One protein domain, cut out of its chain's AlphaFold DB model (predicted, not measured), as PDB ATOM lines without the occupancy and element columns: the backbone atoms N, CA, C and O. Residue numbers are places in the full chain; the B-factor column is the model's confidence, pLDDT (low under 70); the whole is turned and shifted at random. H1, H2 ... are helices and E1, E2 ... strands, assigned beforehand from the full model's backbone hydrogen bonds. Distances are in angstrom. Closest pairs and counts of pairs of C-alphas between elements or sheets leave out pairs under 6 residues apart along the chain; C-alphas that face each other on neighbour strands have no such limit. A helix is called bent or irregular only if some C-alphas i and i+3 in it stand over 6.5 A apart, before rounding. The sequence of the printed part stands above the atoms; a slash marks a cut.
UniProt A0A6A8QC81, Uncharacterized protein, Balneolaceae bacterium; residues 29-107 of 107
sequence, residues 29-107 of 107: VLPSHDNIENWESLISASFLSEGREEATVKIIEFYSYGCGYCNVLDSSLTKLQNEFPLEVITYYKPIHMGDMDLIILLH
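What this domain is: This is residues 29 to 107 of the 107 residues of an uncharacterized protein of Balneolaceae bacterium (UniProt A0A6A8QC81). The core is a small three-stranded sheet, with the long helix H2 packed over one face, running along the strands, and the short helix H1 over the opposite face. Before H1, residues 29 to 35 arch away from the sheet as a loose arm, while at the other end residues 95 to 107 fold back along E2, where residues 105 to 106 make a short antiparallel pairing with its residues 59 to 60. The printed part has 79 residues, with two named helices and three named strands in the order H1, E1, E2, H2, E3; the sheet is mixed, with the order E1, E3, E2. The class is mixed, helices and strands, though under half of the printed residues, 37 of 79, are in named elements. The whole is compact, with a radius of gyration of the C-alphas of 12.3 A and spans of 34 by 28 by 27 A.

Where its parts are: The printed part begins at Val 29, with its C-alpha at (-19.802, -3.230, -11.742). H1 is residues 40 to 44, 6.6 A from first to last C-alpha, and C-alpha 40 is at (-25.224, 22.271, -13.221). E1 follows as residues 48 to 51, 10.3 A long. E2 is residues 57 to 63, 18.9 A long. H2 is residues 70 to 83, 19.7 A long, and is the longest helix by residues. E3 is residues 88 to 94, also 19.7 A long, and its last C-alpha, 94, is at (-36.014, 11.863, -20.206). Residues 95 to 107 hold no named element.

How they stand to each other: In the sheet E3 is the inner strand, and E1 and E2 are the edge strands. E1 and E3 are antiparallel neighbours at 165 degrees; C-alphas 49 and 91 face each other at 4.4 A, and N 50 and O 90 are within hydrogen-bond range at 2.9 A. E3 and E2 are parallel neighbours at 22 degrees; C-alphas 90 and 59 face each other at 4.6 A, and N 59 and O 89, at 2.8 A, and N 91 and O 59, at 2.8 A, are within hydrogen-bond range. E1 and E2 are apart. E2, H2 and E3 form a strand-helix-strand unit, two parallel neighbour strands with a helix between them along the chain, and its crossover is right-handed. H2 is on the sheet at a height of 9.3 A. It lies over E3 and E2, and its line stands at 13 degrees to that of E3 on the local plane, along the strands. The closest C-alphas of H2 and E3 are those of Gln 81 and Val 88, 5.9 A apart. H1 is on the opposite face of the sheet at a height of 9.6 A. It only just lies over E2, with 3 of its 5 C-alphas falling on that strand and 2 on E3. The closest C-alphas of H1 and E3 are those of Ile 43 and Tyr 91, 6.6 A apart. H1 and H2 are apart. In H1 every O i to N i+4 pair is within hydrogen-bond range, and in H2 9 of 10 are; neither helix is bent.

The domain as a whole: The two C-alphas farthest apart are those of Leu 86 and Gly 98, 34.3 A, and the first and last printed C-alphas, of Val 29 and His 107, are 20.3 A apart. The printed part has no cut and ends at residue 107, the chain's last residue. The links H1 to E1, E1 to E2 and H2 to E3 are tight, the link E2 to H2 is short, and no link is long. The mean pLDDT of the printed part of this predicted model is 78.1, and 18 residues, 29 to 35 and 97 to 107, are under 70.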
ATOM      1  N   VAL A  29     -20.621  -4.420 -11.978       50.91
ATOM      2  CA  VAL A  29     -19.802  -3.230 -11.742       50.91
ATOM      3  C   VAL A  29     -20.207  -2.243 -12.829       50.91
ATOM      4  O   VAL A  29     -19.844  -2.429 -13.988       50.91
ATOM      5  N   LEU A  30     -21.034  -1.263 -12.469       56.94
ATOM      6  CA  LEU A  30     -21.317  -0.136 -13.350       56.94
ATOM      7  C   LEU A  30     -20.031   0.698 -13.462       56.94
ATOM      8  O   LEU A  30     -19.391   0.935 -12.433       56.94
ATOM      9  N   PRO A  31     -19.610   1.095 -14.675       53.19
ATOM     10  CA  PRO A  31     -18.500   2.020 -14.826       53.19
ATOM     11  C   PRO A  31     -18.873   3.330 -14.127       53.19
ATOM     12  O   PRO A  31     -19.823   4.005 -14.513       53.19
ATOM     13  N   SER A  32     -18.152   3.653 -13.057       57.06
ATOM     14  CA  SER A  32     -18.247   4.956 -12.407       57.06
ATOM     15  C   SER A  32     -17.520   5.957 -13.300       57.06
ATOM     16  O   SER A  32     -16.323   5.818 -13.549       57.06
ATOM     17  N   HIS A  33     -18.255   6.914 -13.864       59.75
ATOM     18  CA  HIS A  33     -17.651   8.065 -14.524       59.75
ATOM     19  C   HIS A  33     -17.366   9.111 -13.446       59.75
ATOM     20  O   HIS A  33     -18.255   9.833 -13.009       59.75
ATOM     21  N   ASP A  34     -16.113   9.147 -12.997       60.09
ATOM     22  CA  ASP A  34     -15.708   9.797 -11.744       60.09
ATOM     23  C   ASP A  34     -15.652  11.334 -11.796       60.09
ATOM     24  O   ASP A  34     -15.301  11.971 -10.805       60.09
ATOM     25  N   ASN A  35     -15.972  11.963 -12.930       61.88
ATOM     26  CA  ASN A  35     -16.019  13.420 -13.009       61.88
ATOM     27  C   ASN A  35     -16.886  13.882 -14.183       61.88
ATOM     28  O   ASN A  35     -16.483  13.769 -15.343       61.88
ATOM     29  N   ILE A  36     -18.085  14.386 -13.887       70.62
ATOM     30  CA  ILE A  36     -18.932  15.048 -14.880       70.62
ATOM     31  C   ILE A  36     -18.774  16.547 -14.678       70.62
ATOM     32  O   ILE A  36     -19.349  17.140 -13.767       70.62
ATOM     33  N   GLU A  37     -17.957  17.152 -15.533       76.38
ATOM     34  CA  GLU A  37     -17.826  18.603 -15.593       76.38
ATOM     35  C   GLU A  37     -19.176  19.231 -15.980       76.38
ATOM     36  O   GLU A  37     -19.905  18.696 -16.819       76.38
ATOM     37  N   ASN A  38     -19.498  20.393 -15.397       78.75
ATOM     38  CA  ASN A  38     -20.686  21.185 -15.740       78.75
ATOM     39  C   ASN A  38     -22.032  20.456 -15.516       78.75
ATOM     40  O   ASN A  38     -22.982  20.609 -16.294       78.75
ATOM     41  N   TRP A  39     -22.132  19.656 -14.451       79.25
ATOM     42  CA  TRP A  39     -23.371  18.978 -14.048       79.25
ATOM     43  C   TRP A  39     -24.526  19.960 -13.786       79.25
ATOM     44  O   TRP A  39     -25.690  19.607 -13.966       79.25
ATOM     45  N   GLU A  40     -24.234  21.214 -13.438       83.62
ATOM     46  CA  GLU A  40     -25.224  22.271 -13.221       83.62
ATOM     47  C   GLU A  40     -26.080  22.522 -14.471       83.62
ATOM     48  O   GLU A  40     -27.279  22.794 -14.373       83.62
ATOM     49  N   SER A  41     -25.489  22.369 -15.661       83.25
ATOM     50  CA  SER A  41     -26.211  22.475 -16.935       83.25
ATOM     51  C   SER A  41     -27.252  21.366 -17.137       83.25
ATOM     52  O   SER A  41     -28.214  21.535 -17.886       83.25
ATOM     53  N   LEU A  42     -27.089  20.225 -16.464       81.19
ATOM     54  CA  LEU A  42     -28.039  19.118 -16.532       81.19
ATOM     55  C   LEU A  42     -29.280  19.401 -15.685       81.19
ATOM     56  O   LEU A  42     -30.377  19.017 -16.085       81.19
ATOM     57  N   ILE A  43     -29.112  20.112 -14.568       83.94
ATOM     58  CA  ILE A  43     -30.219  20.542 -13.706       83.94
ATOM     59  C   ILE A  43     -31.072  21.588 -14.406       83.94
ATOM     60  O   ILE A  43     -32.295  21.471 -14.412       83.94
ATOM     61  N   SER A  44     -30.453  22.585 -15.038       82.38
ATOM     62  CA  SER A  44     -31.205  23.627 -15.749       82.38
ATOM     63  C   SER A  44     -32.007  23.084 -16.937       82.38
ATOM     64  O   SER A  44     -33.017  23.673 -17.314       82.38
ATOM     65  N   ALA A  45     -31.588  21.950 -17.503       76.94
ATOM     66  CA  ALA A  45     -32.287  21.245 -18.573       76.94
ATOM     67  C   ALA A  45     -33.291  20.182 -18.077       76.94
ATOM     68  O   ALA A  45     -33.865  19.466 -18.902       76.94
ATOM     69  N   SER A  46     -33.472  20.023 -16.763       79.25
ATOM     70  CA  SER A  46     -34.435  19.075 -16.194       79.25
ATOM     71  C   SER A  46     -35.859  19.641 -16.219       79.25
ATOM     72  O   SER A  46     -36.067  20.848 -16.117       79.25
ATOM     73  N   PHE A  47     -36.850  18.764 -16.389       74.69
ATOM     74  CA  PHE A  47     -38.258  19.169 -16.519       74.69
ATOM     75  C   PHE A  47     -39.047  19.013 -15.224       74.69
ATOM     76  O   PHE A  47     -40.069  19.670 -15.042       74.69
ATOM     77  N   LEU A  48     -38.602  18.110 -14.353       86.06
ATOM     78  CA  LEU A  48     -39.263  17.761 -13.106       86.06
ATOM     79  C   LEU A  48     -38.201  17.551 -12.035       86.06
ATOM     80  O   LEU A  48     -37.166  16.932 -12.297       86.06
ATOM     81  N   SER A  49     -38.487  18.038 -10.836       87.69
ATOM     82  CA  SER A  49     -37.700  17.767  -9.644       87.69
ATOM     83  C   SER A  49     -38.603  17.362  -8.486       87.69
ATOM     84  O   SER A  49     -39.770  17.750  -8.420       87.69
ATOM     85  N   GLU A  50     -38.056  16.561  -7.581       88.81
ATOM     86  CA  GLU A  50     -38.746  16.077  -6.391       88.81
ATOM     87  C   GLU A  50     -37.813  16.163  -5.184       88.81
ATOM     88  O   GLU A  50     -36.678  15.690  -5.224       88.81
ATOM     89  N   GLY A  51     -38.284  16.818  -4.123       86.38
ATOM     90  CA  GLY A  51     -37.492  17.156  -2.941       86.38
ATOM     91  C   GLY A  51     -37.377  18.665  -2.729       86.38
ATOM     92  O   GLY A  51     -38.090  19.460  -3.346       86.38
ATOM     93  N   ARG A  52     -36.494  19.077  -1.814       86.75
ATOM     94  CA  ARG A  52     -36.249  20.498  -1.521       86.75
ATOM     95  C   ARG A  52     -35.162  21.064  -2.424       86.75
ATOM     96  O   ARG A  52     -34.088  20.491  -2.517       86.75
ATOM     97  N   GLU A  53     -35.382  22.244  -2.999       83.94
ATOM     98  CA  GLU A  53     -34.384  22.907  -3.863       83.94
ATOM     99  C   GLU A  53     -33.045  23.187  -3.154       83.94
ATOM    100  O   GLU A  53     -31.987  23.187  -3.782       83.94
ATOM    101  N   GLU A  54     -33.092  23.383  -1.834       85.44
ATOM    102  CA  GLU A  54     -31.939  23.641  -0.960       85.44
ATOM    103  C   GLU A  54     -31.232  22.362  -0.479       85.44
ATOM    104  O   GLU A  54     -30.318  22.436   0.345       85.44
ATOM    105  N   ALA A  55     -31.664  21.189  -0.948       86.88
ATOM    106  CA  ALA A  55     -31.049  19.915  -0.610       86.88
ATOM    107  C   ALA A  55     -29.555  19.910  -0.963       86.88
ATOM    108  O   ALA A  55     -29.132  20.401  -2.015       86.88
ATOM    109  N   THR A  56     -28.757  19.343  -0.057       87.12
ATOM    110  CA  THR A  56     -27.302  19.249  -0.228       87.12
ATOM    111  C   THR A  56     -26.955  18.239  -1.311       87.12
ATOM    112  O   THR A  56     -26.134  18.540  -2.167       87.12
ATOM    113  N   VAL A  57     -27.631  17.090  -1.298       87.69
ATOM    114  CA  VAL A  57     -27.446  16.006  -2.252       87.69
ATOM    115  C   VAL A  57     -28.372  16.199  -3.440       87.69
ATOM    116  O   VAL A  57     -29.600  16.195  -3.307       87.69
ATOM    117  N   LYS A  58     -27.783  16.327  -4.626       86.75
ATOM    118  CA  LYS A  58     -28.528  16.474  -5.881       86.75
ATOM    119  C   LYS A  58     -28.346  15.236  -6.735       86.75
ATOM    120  O   LYS A  58     -27.240  14.952  -7.177       86.75
ATOM    121  N   ILE A  59     -29.444  14.534  -6.975       86.94
ATOM    122  CA  ILE A  59     -29.506  13.343  -7.814       86.94
ATOM    123  C   ILE A  59     -30.059  13.751  -9.172       86.94
ATOM    124  O   ILE A  59     -31.116  14.366  -9.249       86.94
ATOM    125  N   ILE A  60     -29.375  13.395 -10.252       86.00
ATOM    126  CA  ILE A  60     -29.907  13.537 -11.613       86.00
ATOM    127  C   ILE A  60     -30.216  12.134 -12.120       86.00
ATOM    128  O   ILE A  60     -29.322  11.296 -12.162       86.00
ATOM    129  N   GLU A  61     -31.469  11.871 -12.480       84.56
ATOM    130  CA  GLU A  61     -31.897  10.606 -13.067       84.56
ATOM    131  C   GLU A  61     -32.179  10.780 -14.557       84.56
ATOM    132  O   GLU A  61     -33.032  11.569 -14.970       84.56
ATOM    133  N   PHE A  62     -31.498   9.972 -15.364       83.62
ATOM    134  CA  PHE A  62     -31.813   9.805 -16.774       83.62
ATOM    135  C   PHE A  62     -32.729   8.596 -16.944       83.62
ATOM    136  O   PHE A  62     -32.311   7.464 -16.708       83.62
ATOM    137  N   TYR A  63     -33.972   8.825 -17.366       80.62
ATOM    138  CA  TYR A  63     -34.971   7.764 -17.492       80.62
ATOM    139  C   TYR A  63     -35.506   7.642 -18.917       80.62
ATOM    140  O   TYR A  63     -35.513   8.591 -19.702       80.62
ATOM    141  N   SER A  64     -36.001   6.457 -19.260       82.12
ATOM    142  CA  SER A  64     -36.709   6.215 -20.515       82.12
ATOM    143  C   SER A  64     -37.934   5.351 -20.253       82.12
ATOM    144  O   SER A  64     -37.868   4.414 -19.462       82.12
ATOM    145  N   TYR A  65     -39.047   5.610 -20.939       80.38
ATOM    146  CA  TYR A  65     -40.313   4.898 -20.703       80.38
ATOM    147  C   TYR A  65     -40.237   3.378 -20.946       80.38
ATOM    148  O   TYR A  65     -41.049   2.630 -20.413       80.38
ATOM    149  N   GLY A  66     -39.268   2.907 -21.738       78.06
ATOM    150  CA  GLY A  66     -39.033   1.477 -21.974       78.06
ATOM    151  C   GLY A  66     -38.027   0.823 -21.016       78.06
ATOM    152  O   GLY A  66     -37.719  -0.359 -21.165       78.06
ATOM    153  N   CYS A  67     -37.481   1.567 -20.053       77.81
ATOM    154  CA  CYS A  67     -36.426   1.098 -19.161       77.81
ATOM    155  C   CYS A  67     -37.004   0.297 -17.982       77.81
ATOM    156  O   CYS A  67     -37.491   0.859 -17.004       77.81
ATOM    157  N   GLY A  68     -36.892  -1.034 -18.032       76.88
ATOM    158  CA  GLY A  68     -37.356  -1.901 -16.938       76.88
ATOM    159  C   GLY A  68     -36.640  -1.665 -15.599       76.88
ATOM    160  O   GLY A  68     -37.250  -1.826 -14.546       76.88
ATOM    161  N   TYR A  69     -35.369  -1.248 -15.627       80.12
ATOM    162  CA  TYR A  69     -34.592  -0.946 -14.417       80.12
ATOM    163  C   TYR A  69     -34.986   0.382 -13.768       80.12
ATOM    164  O   TYR A  69     -34.938   0.492 -12.546       80.12
ATOM    165  N   CYS A  70     -35.416   1.360 -14.564       78.06
ATOM    166  CA  CYS A  70     -35.775   2.687 -14.080       78.06
ATOM    167  C   CYS A  70     -36.998   2.610 -13.151       78.06
ATOM    168  O   CYS A  70     -36.998   3.212 -12.090       78.06
ATOM    169  N   ASN A  71     -37.959   1.721 -13.438       79.12
ATOM    170  CA  ASN A  71     -39.086   1.449 -12.531       79.12
ATOM    171  C   ASN A  71     -38.648   0.934 -11.145       79.12
ATOM    172  O   ASN A  71     -39.316   1.168 -10.142       79.12
ATOM    173  N   VAL A  72     -37.546   0.181 -11.079       83.50
ATOM    174  CA  VAL A  72     -37.008  -0.318  -9.804       83.50
ATOM    175  C   VAL A  72     -36.269   0.798  -9.071       83.50
ATOM    176  O   VAL A  72     -36.393   0.921  -7.847       83.50
ATOM    177  N   LEU A  73     -35.515   1.611  -9.814       85.12
ATOM    178  CA  LEU A  73     -34.781   2.749  -9.277       85.12
ATOM    179  C   LEU A  73     -35.720   3.794  -8.671       85.12
ATOM    180  O   LEU A  73     -35.465   4.211  -7.546       85.12
ATOM    181  N   ASP A  74     -36.822   4.113  -9.349       84.50
ATOM    182  CA  ASP A  74     -37.859   5.043  -8.889       84.50
ATOM    183  C   ASP A  74     -38.298   4.716  -7.452       84.50
ATOM    184  O   ASP A  74     -38.134   5.511  -6.529       84.50
ATOM    185  N   SER A  75     -38.657   3.452  -7.195       87.38
ATOM    186  CA  SER A  75     -39.042   2.999  -5.850       87.38
ATOM    187  C   SER A  75     -37.946   3.149  -4.783       87.38
ATOM    188  O   SER A  75     -38.242   3.231  -3.588       87.38
ATOM    189  N   SER A  76     -36.675   3.141  -5.190       88.38
ATOM    190  CA  SER A  76     -35.529   3.320  -4.294       88.38
ATOM    191  C   SER A  76     -35.265   4.801  -4.030       88.38
ATOM    192  O   SER A  76     -35.016   5.170  -2.884       88.38
ATOM    193  N   LEU A  77     -35.383   5.646  -5.056       87.69
ATOM    194  CA  LEU A  77     -35.269   7.099  -4.936       87.69
ATOM    195  C   LEU A  77     -36.392   7.666  -4.070       87.69
ATOM    196  O   LEU A  77     -36.103   8.415  -3.141       87.69
ATOM    197  N   THR A  78     -37.635   7.212  -4.251       89.00
ATOM    198  CA  THR A  78     -38.756   7.605  -3.384       89.00
ATOM    199  C   THR A  78     -38.496   7.243  -1.920       89.00
ATOM    200  O   THR A  78     -38.797   8.018  -1.015       89.00
ATOM    201  N   LYS A  79     -37.925   6.063  -1.634       90.38
ATOM    202  CA  LYS A  79     -37.557   5.695  -0.252       90.38
ATOM    203  C   LYS A  79     -36.495   6.631   0.308       90.38
ATOM    204  O   LYS A  79     -36.625   7.077   1.441       90.38
ATOM    205  N   LEU A  80     -35.488   6.943  -0.497       88.31
ATOM    206  CA  LEU A  80     -34.375   7.792  -0.105       88.31
ATOM    207  C   LEU A  80     -34.824   9.243   0.139       88.31
ATOM    208  O   LEU A  80     -34.422   9.842   1.128       88.31
ATOM    209  N   GLN A  81     -35.735   9.777  -0.675       88.50
ATOM    210  CA  GLN A  81     -36.372  11.077  -0.439       88.50
ATOM    211  C   GLN A  81     -37.245  11.083   0.823       88.50
ATOM    212  O   GLN A  81     -37.281  12.076   1.541       88.50
ATOM    213  N   ASN A  82     -37.938   9.982   1.123       90.31
ATOM    214  CA  ASN A  82     -38.728   9.875   2.352       90.31
ATOM    215  C   ASN A  82     -37.852   9.783   3.610       90.31
ATOM    216  O   ASN A  82     -38.242  10.284   4.663       90.31
ATOM    217  N   GLU A  83     -36.692   9.136   3.513       93.25
ATOM    218  CA  GLU A  83     -35.735   9.011   4.616       93.25
ATOM    219  C   GLU A  83     -34.940  10.310   4.830       93.25
ATOM    220  O   GLU A  83     -34.712  10.711   5.970       93.25
ATOM    221  N   PHE A  84     -34.608  11.015   3.742       90.88
ATOM    222  CA  PHE A  84     -33.790  12.231   3.739       90.88
ATOM    223  C   PHE A  84     -34.476  13.417   3.025       90.88
ATOM    224  O   PHE A  84     -33.908  14.007   2.099       90.88
ATOM    225  N   PRO A  85     -35.675  13.843   3.461       86.06
ATOM    226  CA  PRO A  85     -36.508  14.809   2.729       86.06
ATOM    227  C   PRO A  85     -35.920  16.222   2.661       86.06
ATOM    228  O   PRO A  85     -36.351  17.047   1.855       86.06
ATOM    229  N   LEU A  86     -34.969  16.534   3.544       90.31
ATOM    230  CA  LEU A  86     -34.305  17.835   3.600       90.31
ATOM    231  C   LEU A  86     -32.960  17.855   2.882       90.31
ATOM    232  O   LEU A  86     -32.447  18.929   2.580       90.31
ATOM    233  N   GLU A  87     -32.390  16.681   2.647       89.12
ATOM    234  CA  GLU A  87     -31.008  16.547   2.208       89.12
ATOM    235  C   GLU A  87     -30.922  16.128   0.751       89.12
ATOM    236  O   GLU A  87     -29.880  16.358   0.150       89.12
ATOM    237  N   VAL A  88     -31.999  15.580   0.177       90.19
ATOM    238  CA  VAL A  88     -32.002  15.030  -1.179       90.19
ATOM    239  C   VAL A  88     -33.031  15.718  -2.068       90.19
ATOM    240  O   VAL A  88     -34.189  15.909  -1.694       90.19
ATOM    241  N   ILE A  89     -32.600  16.035  -3.286       90.44
ATOM    242  CA  ILE A  89     -33.462  16.385  -4.412       90.44
ATOM    243  C   ILE A  89     -33.098  15.528  -5.616       90.44
ATOM    244  O   ILE A  89     -31.922  15.308  -5.906       90.44
ATOM    245  N   THR A  90     -34.113  15.066  -6.330       89.88
ATOM    246  CA  THR A  90     -33.959  14.292  -7.560       89.88
ATOM    247  C   THR A  90     -34.465  15.111  -8.737       89.88
ATOM    248  O   THR A  90     -35.548  15.680  -8.670       89.88
ATOM    249  N   TYR A  91     -33.689  15.166  -9.814       89.56
ATOM    250  CA  TYR A  91     -34.023  15.816 -11.076       89.56
ATOM    251  C   TYR A  91     -34.212  14.758 -12.154       89.56
ATOM    252  O   TYR A  91     -33.293  13.993 -12.435       89.56
ATOM    253  N   TYR A  92     -35.375  14.744 -12.796       87.50
ATOM    254  CA  TYR A  92     -35.718  13.743 -13.799       87.50
ATOM    255  C   TYR A  92     -35.496  14.290 -15.211       87.50
ATOM    256  O   TYR A  92     -36.060  15.318 -15.609       87.50
ATOM    257  N   LYS A  93     -34.701  13.566 -16.003       85.50
ATOM    258  CA  LYS A  93     -34.380  13.900 -17.390       85.50
ATOM    259  C   LYS A  93     -34.724  12.735 -18.328       85.50
ATOM    260  O   LYS A  93     -34.106  11.676 -18.242       85.50
ATOM    261  N   PRO A  94     -35.685  12.907 -19.249       83.62
ATOM    262  CA  PRO A  94     -36.014  11.863 -20.206       83.62
ATOM    263  C   PRO A  94     -34.897  11.714 -21.248       83.62
ATOM    264  O   PRO A  94     -34.414  12.705 -21.800       83.62
ATOM    265  N   ILE A  95     -34.519  10.473 -21.548       79.12
ATOM    266  CA  ILE A  95     -33.557  10.109 -22.593       79.12
ATOM    267  C   ILE A  95     -34.157   9.133 -23.602       79.12
ATOM    268  O   ILE A  95     -35.028   8.305 -23.299       79.12
ATOM    269  N   HIS A  96     -33.663   9.220 -24.837       74.75
ATOM    270  CA  HIS A  96     -33.968   8.244 -25.870       74.75
ATOM    271  C   HIS A  96     -33.135   6.980 -25.647       74.75
ATOM    272  O   HIS A  96     -31.937   7.038 -25.397       74.75
ATOM    273  N   MET A  97     -33.784   5.826 -25.778       57.41
ATOM    274  CA  MET A  97     -33.279   4.494 -25.410       57.41
ATOM    275  C   MET A  97     -32.026   4.015 -26.180       57.41
ATOM    276  O   MET A  97     -31.573   2.896 -25.961       57.41
ATOM    277  N   GLY A  98     -31.484   4.836 -27.087       59.03
ATOM    278  CA  GLY A  98     -30.203   4.601 -27.758       59.03
ATOM    279  C   GLY A  98     -28.980   4.942 -26.897       59.03
ATOM    280  O   GLY A  98     -27.926   4.359 -27.124       59.03
ATOM    281  N   ASP A  99     -29.148   5.793 -25.882       57.41
ATOM    282  CA  ASP A  99     -28.087   6.251 -24.979       57.41
ATOM    283  C   ASP A  99     -28.349   5.696 -23.567       57.41
ATOM    284  O   ASP A  99     -28.829   6.396 -22.679       57.41
ATOM    285  N   MET A 100     -28.145   4.389 -23.363       51.53
ATOM    286  CA  MET A 100     -28.418   3.701 -22.087       51.53
ATOM    287  C   MET A 100     -27.327   3.931 -21.027       51.53
ATOM    288  O   MET A 100     -26.774   2.972 -20.491       51.53
ATOM    289  N   ASP A 101     -27.066   5.185 -20.670       53.44
ATOM    290  CA  ASP A 101     -26.258   5.506 -19.495       53.44
ATOM    291  C   ASP A 101     -27.167   6.053 -18.390       53.44
ATOM    292  O   ASP A 101     -27.569   7.218 -18.376       53.44
ATOM    293  N   LEU A 102     -27.520   5.176 -17.444       56.28
ATOM    294  CA  LEU A 102     -28.092   5.584 -16.166       56.28
ATOM    295  C   LEU A 102     -26.980   6.267 -15.359       56.28
ATOM    296  O   LEU A 102     -26.236   5.617 -14.625       56.28
ATOM    297  N   ILE A 103     -26.847   7.577 -15.530       58.38
ATOM    298  CA  ILE A 103     -25.871   8.383 -14.802       58.38
ATOM    299  C   ILE A 103     -26.550   8.923 -13.547       58.38
ATOM    300  O   ILE A 103     -27.309   9.882 -13.626       58.38
ATOM    301  N   ILE A 104     -26.265   8.321 -12.393       60.44
ATOM    302  CA  ILE A 104     -26.606   8.897 -11.090       60.44
ATOM    303  C   ILE A 104     -25.421   9.760 -10.662       60.44
ATOM    304  O   ILE A 104     -24.389   9.237 -10.245       60.44
ATOM    305  N   LEU A 105     -25.563  11.079 -10.777       60.41
ATOM    306  CA  LEU A 105     -24.631  12.017 -10.157       60.41
ATOM    307  C   LEU A 105     -25.066  12.278  -8.721       60.41
ATOM    308  O   LEU A 105     -26.222  12.609  -8.491       60.41
ATOM    309  N   LEU A 106     -24.139  12.105  -7.783       58.22
ATOM    310  CA  LEU A 106     -24.284  12.470  -6.378       58.22
ATOM    311  C   LEU A 106     -23.237  13.548  -6.109       58.22
ATOM    312  O   LEU A 106     -22.043  13.256  -6.189       58.22
ATOM    313  N   HIS A 107     -23.679  14.770  -5.824       57.12
ATOM    314  CA  HIS A 107     -22.812  15.829  -5.312       57.12
ATOM    315  C   HIS A 107     -23.298  16.284  -3.943       57.12
ATOM    316  O   HIS A 107     -24.537  16.336  -3.789       57.12
TER     317      HIS A 107